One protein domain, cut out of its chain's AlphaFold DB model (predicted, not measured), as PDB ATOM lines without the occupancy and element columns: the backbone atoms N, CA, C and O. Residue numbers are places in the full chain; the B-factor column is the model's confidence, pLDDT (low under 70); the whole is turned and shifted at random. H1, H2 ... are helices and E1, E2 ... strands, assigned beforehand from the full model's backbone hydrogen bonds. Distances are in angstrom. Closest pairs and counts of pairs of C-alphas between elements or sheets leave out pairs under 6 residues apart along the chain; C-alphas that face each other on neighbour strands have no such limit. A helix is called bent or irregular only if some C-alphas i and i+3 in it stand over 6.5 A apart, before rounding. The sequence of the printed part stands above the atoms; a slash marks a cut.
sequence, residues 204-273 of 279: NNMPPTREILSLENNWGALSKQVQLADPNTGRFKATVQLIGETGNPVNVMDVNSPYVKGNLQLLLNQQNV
ATOM      1  N   ASN A 204      16.663  66.278  10.942       89.00
ATOM      2  CA  ASN A 204      15.935  67.540  10.983       89.00
ATOM      3  C   ASN A 204      15.861  68.164  12.390       89.00
ATOM      4  O   ASN A 204      15.306  69.250  12.515       89.00
ATOM      5  N   ASN A 205      16.455  67.535  13.414       87.19
ATOM      6  CA  ASN A 205      16.362  67.948  14.823       87.19
ATOM      7  C   ASN A 205      14.911  68.174  15.280       87.19
ATOM      8  O   ASN A 205      14.604  69.170  15.935       87.19
ATOM      9  N   MET A 206      14.006  67.291  14.858       80.81
ATOM     10  CA  MET A 206      12.598  67.382  15.236       80.81
ATOM     11  C   MET A 206      12.383  66.711  16.590       80.81
ATOM     12  O   MET A 206      12.893  65.606  16.776       80.81
ATOM     13  N   PRO A 207      11.591  67.295  17.506       81.12
ATOM     14  CA  PRO A 207      11.173  66.584  18.708       81.12
ATOM     15  C   PRO A 207      10.412  65.304  18.319       81.12
ATOM     16  O   PRO A 207       9.754  65.275  17.271       81.12
ATOM     17  N   PRO A 208      10.486  64.236  19.130       84.56
ATOM     18  CA  PRO A 208       9.825  62.984  18.800       84.56
ATOM     19  C   PRO A 208       8.305  63.183  18.774       84.56
ATOM     20  O   PRO A 208       7.666  63.473  19.786       84.56
ATOM     21  N   THR A 209       7.714  63.037  17.588       91.62
ATOM     22  CA  THR A 209       6.260  63.080  17.410       91.62
ATOM     23  C   THR A 209       5.619  61.814  17.981       91.62
ATOM     24  O   THR A 209       6.284  60.798  18.196       91.62
ATOM     25  N   ARG A 210       4.293  61.820  18.172       92.44
ATOM     26  CA  ARG A 210       3.560  60.607  18.585       92.44
ATOM     27  C   ARG A 210       3.767  59.433  17.627       92.44
ATOM     28  O   ARG A 210       3.762  58.289  18.069       92.44
ATOM     29  N   GLU A 211       3.975  59.716  16.345       94.88
ATOM     30  CA  GLU A 211       4.305  58.698  15.351       94.88
ATOM     31  C   GLU A 211       5.683  58.082  15.607       94.88
ATOM     32  O   GLU A 211       5.795  56.860  15.681       94.88
ATOM     33  N   ILE A 212       6.714  58.907  15.823       95.12
ATOM     34  CA  ILE A 212       8.072  58.444  16.149       95.12
ATOM     35  C   ILE A 212       8.046  57.551  17.391       95.12
ATOM     36  O   ILE A 212       8.533  56.423  17.356       95.12
ATOM     37  N   LEU A 213       7.374  57.995  18.456       95.38
ATOM     38  CA  LEU A 213       7.219  57.214  19.685       95.38
ATOM     39  C   LEU A 213       6.456  55.902  19.446       95.38
ATOM     40  O   LEU A 213       6.790  54.861  20.016       95.38
ATOM     41  N   SER A 214       5.431  55.930  18.589       97.38
ATOM     42  CA  SER A 214       4.686  54.732  18.211       97.38
ATOM     43  C   SER A 214       5.545  53.744  17.422       97.38
ATOM     44  O   SER A 214       5.382  52.540  17.618       97.38
ATOM     45  N   LEU A 215       6.444  54.210  16.553       97.81
ATOM     46  CA  LEU A 215       7.385  53.358  15.819       97.81
ATOM     47  C   LEU A 215       8.362  52.665  16.773       97.81
ATOM     48  O   LEU A 215       8.480  51.440  16.729       97.81
ATOM     49  N   GLU A 216       8.984  53.419  17.684       96.75
ATOM     50  CA  GLU A 216       9.899  52.890  18.710       96.75
ATOM     51  C   GLU A 216       9.242  51.765  19.519       96.75
ATOM     52  O   GLU A 216       9.795  50.677  19.673       96.75
ATOM     53  N   ASN A 217       8.008  51.994  19.979       96.88
ATOM     54  CA  ASN A 217       7.265  51.026  20.791       96.88
ATOM     55  C   ASN A 217       6.845  49.767  20.020       96.88
ATOM     56  O   ASN A 217       6.592  48.733  20.634       96.88
ATOM     57  N   ASN A 218       6.747  49.841  18.691       97.81
ATOM     58  CA  ASN A 218       6.184  48.773  17.868       97.81
ATOM     59  C   ASN A 218       7.197  48.101  16.938       97.81
ATOM     60  O   ASN A 218       6.802  47.234  16.158       97.81
ATOM     61  N   TRP A 219       8.494  48.413  17.031       98.31
ATOM     62  CA  TRP A 219       9.517  47.771  16.196       98.31
ATOM     63  C   TRP A 219       9.479  46.241  16.270       98.31
ATOM     64  O   TRP A 219       9.503  45.569  15.237       98.31
ATOM     65  N   GLY A 220       9.351  45.675  17.475       97.06
ATOM     66  CA  GLY A 220       9.248  44.226  17.664       97.06
ATOM     67  C   GLY A 220       7.963  43.635  17.072       97.06
ATOM     68  O   GLY A 220       8.008  42.594  16.415       97.06
ATOM     69  N   ALA A 221       6.824  44.314  17.246       97.62
ATOM     70  CA  ALA A 221       5.533  43.880  16.711       97.62
ATOM     71  C   ALA A 221       5.508  43.915  15.175       97.62
ATOM     72  O   ALA A 221       5.108  42.936  14.543       97.62
ATOM     73  N   LEU A 222       6.001  45.004  14.578       98.31
ATOM     74  CA  LEU A 222       6.175  45.129  13.133       98.31
ATOM     75  C   LEU A 222       7.145  44.070  12.606       98.31
ATOM     76  O   LEU A 222       6.803  43.349  11.673       98.31
ATOM     77  N   SER A 223       8.309  43.903  13.245       98.44
ATOM     78  CA  SER A 223       9.298  42.891  12.853       98.44
ATOM     79  C   SER A 223       8.698  41.489  12.834       98.44
ATOM     80  O   SER A 223       8.900  40.736  11.878       98.44
ATOM     81  N   LYS A 224       7.920  41.145  13.867       97.81
ATOM     82  CA  LYS A 224       7.210  39.866  13.961       97.81
ATOM     83  C   LYS A 224       6.198  39.696  12.831       97.81
ATOM     84  O   LYS A 224       6.177  38.644  12.200       97.81
ATOM     85  N   GLN A 225       5.358  40.697  12.568       98.06
ATOM     86  CA  GLN A 225       4.326  40.568  11.537       98.06
ATOM     87  C   GLN A 225       4.896  40.534  10.119       98.06
ATOM     88  O   GLN A 225       4.390  39.768   9.307       98.06
ATOM     89  N   VAL A 226       5.989  41.250   9.842       98.31
ATOM     90  CA  VAL A 226       6.714  41.142   8.564       98.31
ATOM     91  C   VAL A 226       7.259  39.725   8.356       98.31
ATOM     92  O   VAL A 226       7.108  39.170   7.273       98.31
ATOM     93  N   GLN A 227       7.838  39.103   9.390       97.94
ATOM     94  CA  GLN A 227       8.320  37.712   9.320       97.94
ATOM     95  C   GLN A 227       7.196  36.683   9.159       97.94
ATOM     96  O   GLN A 227       7.403  35.637   8.550       97.94
ATOM     97  N   LEU A 228       6.017  36.958   9.719       97.56
ATOM     98  CA  LEU A 228       4.852  36.076   9.639       97.56
ATOM     99  C   LEU A 228       3.979  36.324   8.407       97.56
ATOM    100  O   LEU A 228       3.019  35.572   8.211       97.56
ATOM    101  N   ALA A 229       4.265  37.372   7.635       98.19
ATOM    102  CA  ALA A 229       3.435  37.782   6.521       98.19
ATOM    103  C   ALA A 229       3.371  36.695   5.444       98.19
ATOM    104  O   ALA A 229       4.329  35.955   5.211       98.19
ATOM    105  N   ASP A 230       2.225  36.608   4.777       98.12
ATOM    106  CA  ASP A 230       2.042  35.693   3.658       98.12
ATOM    107  C   ASP A 230       3.072  36.005   2.553       98.12
ATOM    108  O   ASP A 230       3.163  37.154   2.115       98.12
ATOM    109  N   PRO A 231       3.858  35.022   2.081       95.94
ATOM    110  CA  PRO A 231       4.978  35.276   1.175       95.94
ATOM    111  C   PRO A 231       4.553  35.765  -0.217       95.94
ATOM    112  O   PRO A 231       5.369  36.357  -0.920       95.94
ATOM    113  N   ASN A 232       3.297  35.540  -0.619       96.19
ATOM    114  CA  ASN A 232       2.795  35.911  -1.944       96.19
ATOM    115  C   ASN A 232       2.108  37.281  -1.937       96.19
ATOM    116  O   ASN A 232       2.206  38.038  -2.897       96.19
ATOM    117  N   THR A 233       1.390  37.594  -0.860       97.12
ATOM    118  CA  THR A 233       0.562  38.803  -0.740       97.12
ATOM    119  C   THR A 233       1.169  39.854   0.182       97.12
ATOM    120  O   THR A 233       0.775  41.018   0.128       97.12
ATOM    121  N   GLY A 234       2.104  39.459   1.047       98.06
ATOM    122  CA  GLY A 234       2.699  40.319   2.061       98.06
ATOM    123  C   GLY A 234       1.753  40.691   3.205       98.06
ATOM    124  O   GLY A 234       2.082  41.576   3.992       98.06
ATOM    125  N   ARG A 235       0.579  40.052   3.310       98.56
ATOM    126  CA  ARG A 235      -0.406  40.339   4.363       98.56
ATOM    127  C   ARG A 235       0.027  39.787   5.712       98.56
ATOM    128  O   ARG A 235       0.465  38.645   5.810       98.56
ATOM    129  N   PHE A 236      -0.149  40.587   6.753       98.44
ATOM    130  CA  PHE A 236       0.155  40.218   8.129       98.44
ATOM    131  C   PHE A 236      -0.857  39.215   8.680       98.44
ATOM    132  O   PHE A 236      -2.021  39.194   8.279       98.44
ATOM    133  N   LYS A 237      -0.425  38.408   9.657       97.69
ATOM    134  CA  LYS A 237      -1.329  37.512  10.398       97.69
ATOM    135  C   LYS A 237      -2.186  38.262  11.414       97.69
ATOM    136  O   LYS A 237      -3.274  37.806  11.745       97.69
ATOM    137  N   ALA A 238      -1.684  39.383  11.922       97.44
ATOM    138  CA  ALA A 238      -2.410  40.286  12.798       97.44
ATOM    139  C   ALA A 238      -2.038  41.739  12.489       97.44
ATOM    140  O   ALA A 238      -0.890  42.045  12.166       97.44
ATOM    141  N   THR A 239      -3.011  42.633  12.630       97.69
ATOM    142  CA  THR A 239      -2.810  44.076  12.482       97.69
ATOM    143  C   THR A 239      -1.864  44.605  13.556       97.69
ATOM    144  O   THR A 239      -2.032  44.297  14.736       97.69
ATOM    145  N   VAL A 240      -0.910  45.451  13.164       98.12
ATOM    146  CA  VAL A 240      -0.158  46.296  14.102       98.12
ATOM    147  C   VAL A 240      -0.789  47.679  14.091       98.12
ATOM    148  O   VAL A 240      -0.855  48.319  13.043       98.12
ATOM    149  N   GLN A 241      -1.278  48.133  15.242       98.12
ATOM    150  CA  GLN A 241      -1.813  49.481  15.380       98.12
ATOM    151  C   GLN A 241      -0.693  50.440  15.784       98.12
ATOM    152  O   GLN A 241      -0.008  50.225  16.781       98.12
ATOM    153  N   LEU A 242      -0.528  51.499  15.002       97.88
ATOM    154  CA  LEU A 242       0.371  52.613  15.270       97.88
ATOM    155  C   LEU A 242      -0.437  53.890  15.509       97.88
ATOM    156  O   LEU A 242      -1.649  53.927  15.301       97.88
ATOM    157  N   ILE A 243       0.251  54.954  15.900       97.00
ATOM    158  CA  ILE A 243      -0.247  56.327  15.850       97.00
ATOM    159  C   ILE A 243       0.429  57.010  14.659       97.00
ATOM    160  O   ILE A 243       1.649  56.953  14.547       97.00
ATOM    161  N   GLY A 244      -0.345  57.626  13.764       92.56
ATOM    162  CA  GLY A 244       0.188  58.392  12.633       92.56
ATOM    163  C   GLY A 244       0.560  59.832  13.004       92.56
ATOM    164  O   GLY A 244       0.298  60.288  14.118       92.56
ATOM    165  N   GLU A 245       1.107  60.586  12.046       87.50
ATOM    166  CA  GLU A 245       1.548  61.986  12.226       87.50
ATOM    167  C   GLU A 245       0.473  62.905  12.832       87.50
ATOM    168  O   GLU A 245       0.766  63.746  13.679       87.50
ATOM    169  N   THR A 246      -0.794  62.718  12.447       88.81
ATOM    170  CA  THR A 246      -1.933  63.520  12.937       88.81
ATOM    171  C   THR A 246      -2.409  63.121  14.338       88.81
ATOM    172  O   THR A 246      -3.356  63.703  14.861       88.81
ATOM    173  N   GLY A 247      -1.777  62.120  14.960       89.81
ATOM    174  CA  GLY A 247      -2.169  61.573  16.257       89.81
ATOM    175  C   GLY A 247      -3.297  60.539  16.193       89.81
ATOM    176  O   GLY A 247      -3.679  60.012  17.236       89.81
ATOM    177  N   ASN A 248      -3.813  60.227  15.003       94.81
ATOM    178  CA  ASN A 248      -4.864  59.229  14.814       94.81
ATOM    179  C   ASN A 248      -4.294  57.801  14.725       94.81
ATOM    180  O   ASN A 248      -3.190  57.625  14.198       94.81
ATOM    181  N   PRO A 249      -5.038  56.772  15.173       96.88
ATOM    182  CA  PRO A 249      -4.635  55.381  14.996       96.88
ATOM    183  C   PRO A 249      -4.501  54.997  13.519       96.88
ATOM    184  O   PRO A 249      -5.338  55.359  12.691       96.88
ATOM    185  N   VAL A 250      -3.478  54.207  13.198       97.19
ATOM    186  CA  VAL A 250      -3.229  53.655  11.863       97.19
ATOM    187  C   VAL A 250      -3.019  52.150  11.958       97.19
ATOM    188  O   VAL A 250      -2.206  51.671  12.742       97.19
ATOM    189  N   ASN A 251      -3.739  51.396  11.130       98.00
ATOM    190  CA  ASN A 251      -3.640  49.942  11.078       98.00
ATOM    191  C   ASN A 251      -2.665  49.516   9.975       98.00
ATOM    192  O   ASN A 251      -2.932  49.707   8.789       98.00
ATOM    193  N   VAL A 252      -1.555  48.895  10.366       98.38
ATOM    194  CA  VAL A 252      -0.583  48.282   9.457       98.38
ATOM    195  C   VAL A 252      -0.938  46.807   9.298       98.38
ATOM    196  O   VAL A 252      -0.906  46.043  10.265       98.38
ATOM    197  N   MET A 253      -1.308  46.417   8.079       98.12
ATOM    198  CA  MET A 253      -1.851  45.085   7.776       98.12
ATOM    199  C   MET A 253      -1.029  44.306   6.744       98.12
ATOM    200  O   MET A 253      -1.318  43.137   6.499       98.12
ATOM    201  N   ASP A 254      -0.017  44.924   6.136       98.38
ATOM    202  CA  ASP A 254       0.843  44.285   5.146       98.38
ATOM    203  C   ASP A 254       2.193  45.005   4.998       98.38
ATOM    204  O   ASP A 254       2.402  46.119   5.490       98.38
ATOM    205  N   VAL A 255       3.110  44.348   4.290       98.38
ATOM    206  CA  VAL A 255       4.481  44.821   4.045       98.38
ATOM    207  C   VAL A 255       4.586  46.007   3.084       98.38
ATOM    208  O   VAL A 255       5.642  46.631   3.023       98.38
ATOM    209  N   ASN A 256       3.539  46.330   2.320       98.06
ATOM    210  CA  ASN A 256       3.530  47.473   1.402       98.06
ATOM    211  C   ASN A 256       3.121  48.779   2.092       98.06
ATOM    212  O   ASN A 256       3.275  49.844   1.495       98.06
ATOM    213  N   SER A 257       2.640  48.709   3.335       97.94
ATOM    214  CA  SER A 257       2.398  49.879   4.175       97.94
ATOM    215  C   SER A 257       3.626  50.803   4.231       97.94
ATOM    216  O   SER A 257       4.749  50.303   4.355       97.94
ATOM    217  N   PRO A 258       3.452  52.142   4.225       96.88
ATOM    218  CA  PRO A 258       4.569  53.088   4.323       96.88
ATOM    219  C   PRO A 258       5.333  52.985   5.649       96.88
ATOM    220  O   PRO A 258       6.491  53.376   5.724       96.88
ATOM    221  N   TYR A 259       4.726  52.399   6.687       97.56
ATOM    222  CA  TYR A 259       5.394  52.135   7.964       97.56
ATOM    223  C   TYR A 259       6.361  50.944   7.898       97.56
ATOM    224  O   TYR A 259       7.174  50.770   8.806       97.56
ATOM    225  N   VAL A 260       6.298  50.150   6.822       98.44
ATOM    226  CA  VAL A 260       7.165  48.997   6.552       98.44
ATOM    227  C   VAL A 260       8.061  49.287   5.354       98.44
ATOM    228  O   VAL A 260       9.277  49.399   5.509       98.44
ATOM    229  N   LYS A 261       7.476  49.438   4.161       97.62
ATOM    230  CA  LYS A 261       8.206  49.543   2.898       97.62
ATOM    231  C   LYS A 261       9.024  50.827   2.845       97.62
ATOM    232  O   LYS A 261       8.476  51.920   2.776       97.62
ATOM    233  N   GLY A 262      10.347  50.680   2.847       95.81
ATOM    234  CA  GLY A 262      11.283  51.806   2.841       95.81
ATOM    235  C   GLY A 262      11.439  52.504   4.195       95.81
ATOM    236  O   GLY A 262      12.354  53.308   4.337       95.81
ATOM    237  N   ASN A 263      10.616  52.172   5.195       98.38
ATOM    238  CA  ASN A 263      10.754  52.700   6.548       98.38
ATOM    239  C   ASN A 263      11.511  51.739   7.466       98.38
ATOM    240  O   ASN A 263      12.503  52.148   8.057       98.38
ATOM    241  N   LEU A 264      11.105  50.469   7.560       98.38
ATOM    242  CA  LEU A 264      11.853  49.471   8.331       98.38
ATOM    243  C   LEU A 264      13.179  49.157   7.638       98.38
ATOM    244  O   LEU A 264      13.202  48.727   6.487       98.38
ATOM    245  N   GLN A 265      14.275  49.356   8.364       98.62
ATOM    246  CA  GLN A 265      15.638  49.159   7.867       98.62
ATOM    247  C   GLN A 265      16.300  47.904   8.445       98.62
ATOM    248  O   GLN A 265      17.210  47.360   7.830       98.62
ATOM    249  N   LEU A 266      15.833  47.428   9.604       98.56
ATOM    250  CA  LEU A 266      16.286  46.199  10.260       98.56
ATOM    251  C   LEU A 266      15.091  45.507  10.922       98.56
ATOM    252  O   LEU A 266      14.257  46.177  11.536       98.56
ATOM    253  N   LEU A 267      15.020  44.179  10.840       98.44
ATOM    254  CA  LEU A 267      14.016  43.374  11.543       98.44
ATOM    255  C   LEU A 267      14.629  42.686  12.760       98.44
ATOM    256  O   LEU A 267      15.669  42.029  12.661       98.44
ATOM    257  N   LEU A 268      13.931  42.768  13.891       98.00
ATOM    258  CA  LEU A 268      14.213  41.938  15.056       98.00
ATOM    259  C   LEU A 268      13.876  40.483  14.738       98.00
ATOM    260  O   LEU A 268      12.752  40.189  14.331       98.00
ATOM    261  N   ASN A 269      14.802  39.563  14.988       96.50
ATOM    262  CA  ASN A 269      14.517  38.141  14.844       96.50
ATOM    263  C   ASN A 269      13.376  37.707  15.772       96.50
ATOM    264  O   ASN A 269      13.404  38.017  16.961       96.50
ATOM    265  N   GLN A 270      12.390  36.962  15.264       90.94
ATOM    266  CA  GLN A 270      11.247  36.514  16.070       90.94
ATOM    267  C   GLN A 270      11.639  35.689  17.304       90.94
ATOM    268  O   GLN A 270      10.912  35.709  18.293       90.94
ATOM    269  N   GLN A 271      12.795  35.015  17.282       90.25
ATOM    270  CA  GLN A 271      13.329  34.298  18.448       90.25
ATOM    271  C   GLN A 271      13.717  35.244  19.599       90.25
ATOM    272  O   GLN A 271      13.743  34.829  20.753       90.25
ATOM    273  N   ASN A 272      13.963  36.520  19.287       88.81
ATOM    274  CA  ASN A 272      14.318  37.582  20.229       88.81
ATOM    275  C   ASN A 272      13.154  38.538  20.521       88.81
ATOM    276  O   ASN A 272      13.308  39.468  21.316       88.81
ATOM    277  N   VAL A 273      11.987  38.333  19.902       75.12
ATOM    278  CA  VAL A 273      10.766  39.056  20.268       75.12
ATOM    279  C   VAL A 273      10.313  38.488  21.611       75.12
ATOM    280  O   VAL A 273       9.626  37.470  21.666       75.12
TER     281      VAL A 273
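This is residues 204 to 273 of the 279 residues of a protein of Momordica charantia (UniProt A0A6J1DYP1). What shape do these atoms make? A bent helix, H1, lies over a two-stranded hairpin, E1 and E2, mainly over E1, and the closing unnamed stretch, residues 255 to 273, wraps round the helix from the hairpin's side to its far side. How is it made up? The printed part has 70 residues, with H1, E1 and E2 in chain order, an antiparallel sheet E1 - E2 and a mixed class, under half of the residues being in named elements. How large is it? It is compact, with a radius of gyration of the C-alphas of 12.2 A, yet elongated, spanning 36 by 23 by 18 A.

How do the strands pair? E1, residues 235 to 243, and E2, residues 249 to 254, form a hairpin, antiparallel at 157 degrees, with N 242 and O 250 within hydrogen-bond range at 2.8 A. E1 bends by 87 degrees at residue 238. Is the helix straight? By its hydrogen bonds H1, residues 210 to 228, was assigned as one helix, but it is bent, with C-alphas 217 and 220 7.7 A apart. Its arms H1a, residues 210 to 217, and H1b, residues 220 to 228, stand at a steep tilt of 69 degrees, only just short of about perpendicular; in both, every O i to N i+4 pair is within hydrogen-bond range. Where do the arms come nearest to the strands? The closest C-alphas of H1a and E1 are those of Glu 211 and Ile 243, 5.2 A; of H1b and E1, those of Gln 225 and Phe 236, 5.4 A. H1a and E2 are apart.

Where are the strands? E1 begins at C-alpha 235, (-0.406, 40.339, 4.363), and is 19.7 A long; E2 is 15.8 A long and ends at C-alpha 254, (0.843, 44.285, 5.146). Where is the helix? H1a, 10.5 A long, begins at C-alpha 210, (3.560, 60.607, 18.585), and H1b is 12.3 A long.

Is anything missing? The printed part has no cut; the link from E1 to E2 is tight and that from H1 to E1 short. How far does it reach? The two C-alphas farthest apart, those of Asn 205 and Asn 232, are 38.6 A apart. Is confidence low anywhere? No printed residue is under 70, and the mean pLDDT of the printed part is 95.4.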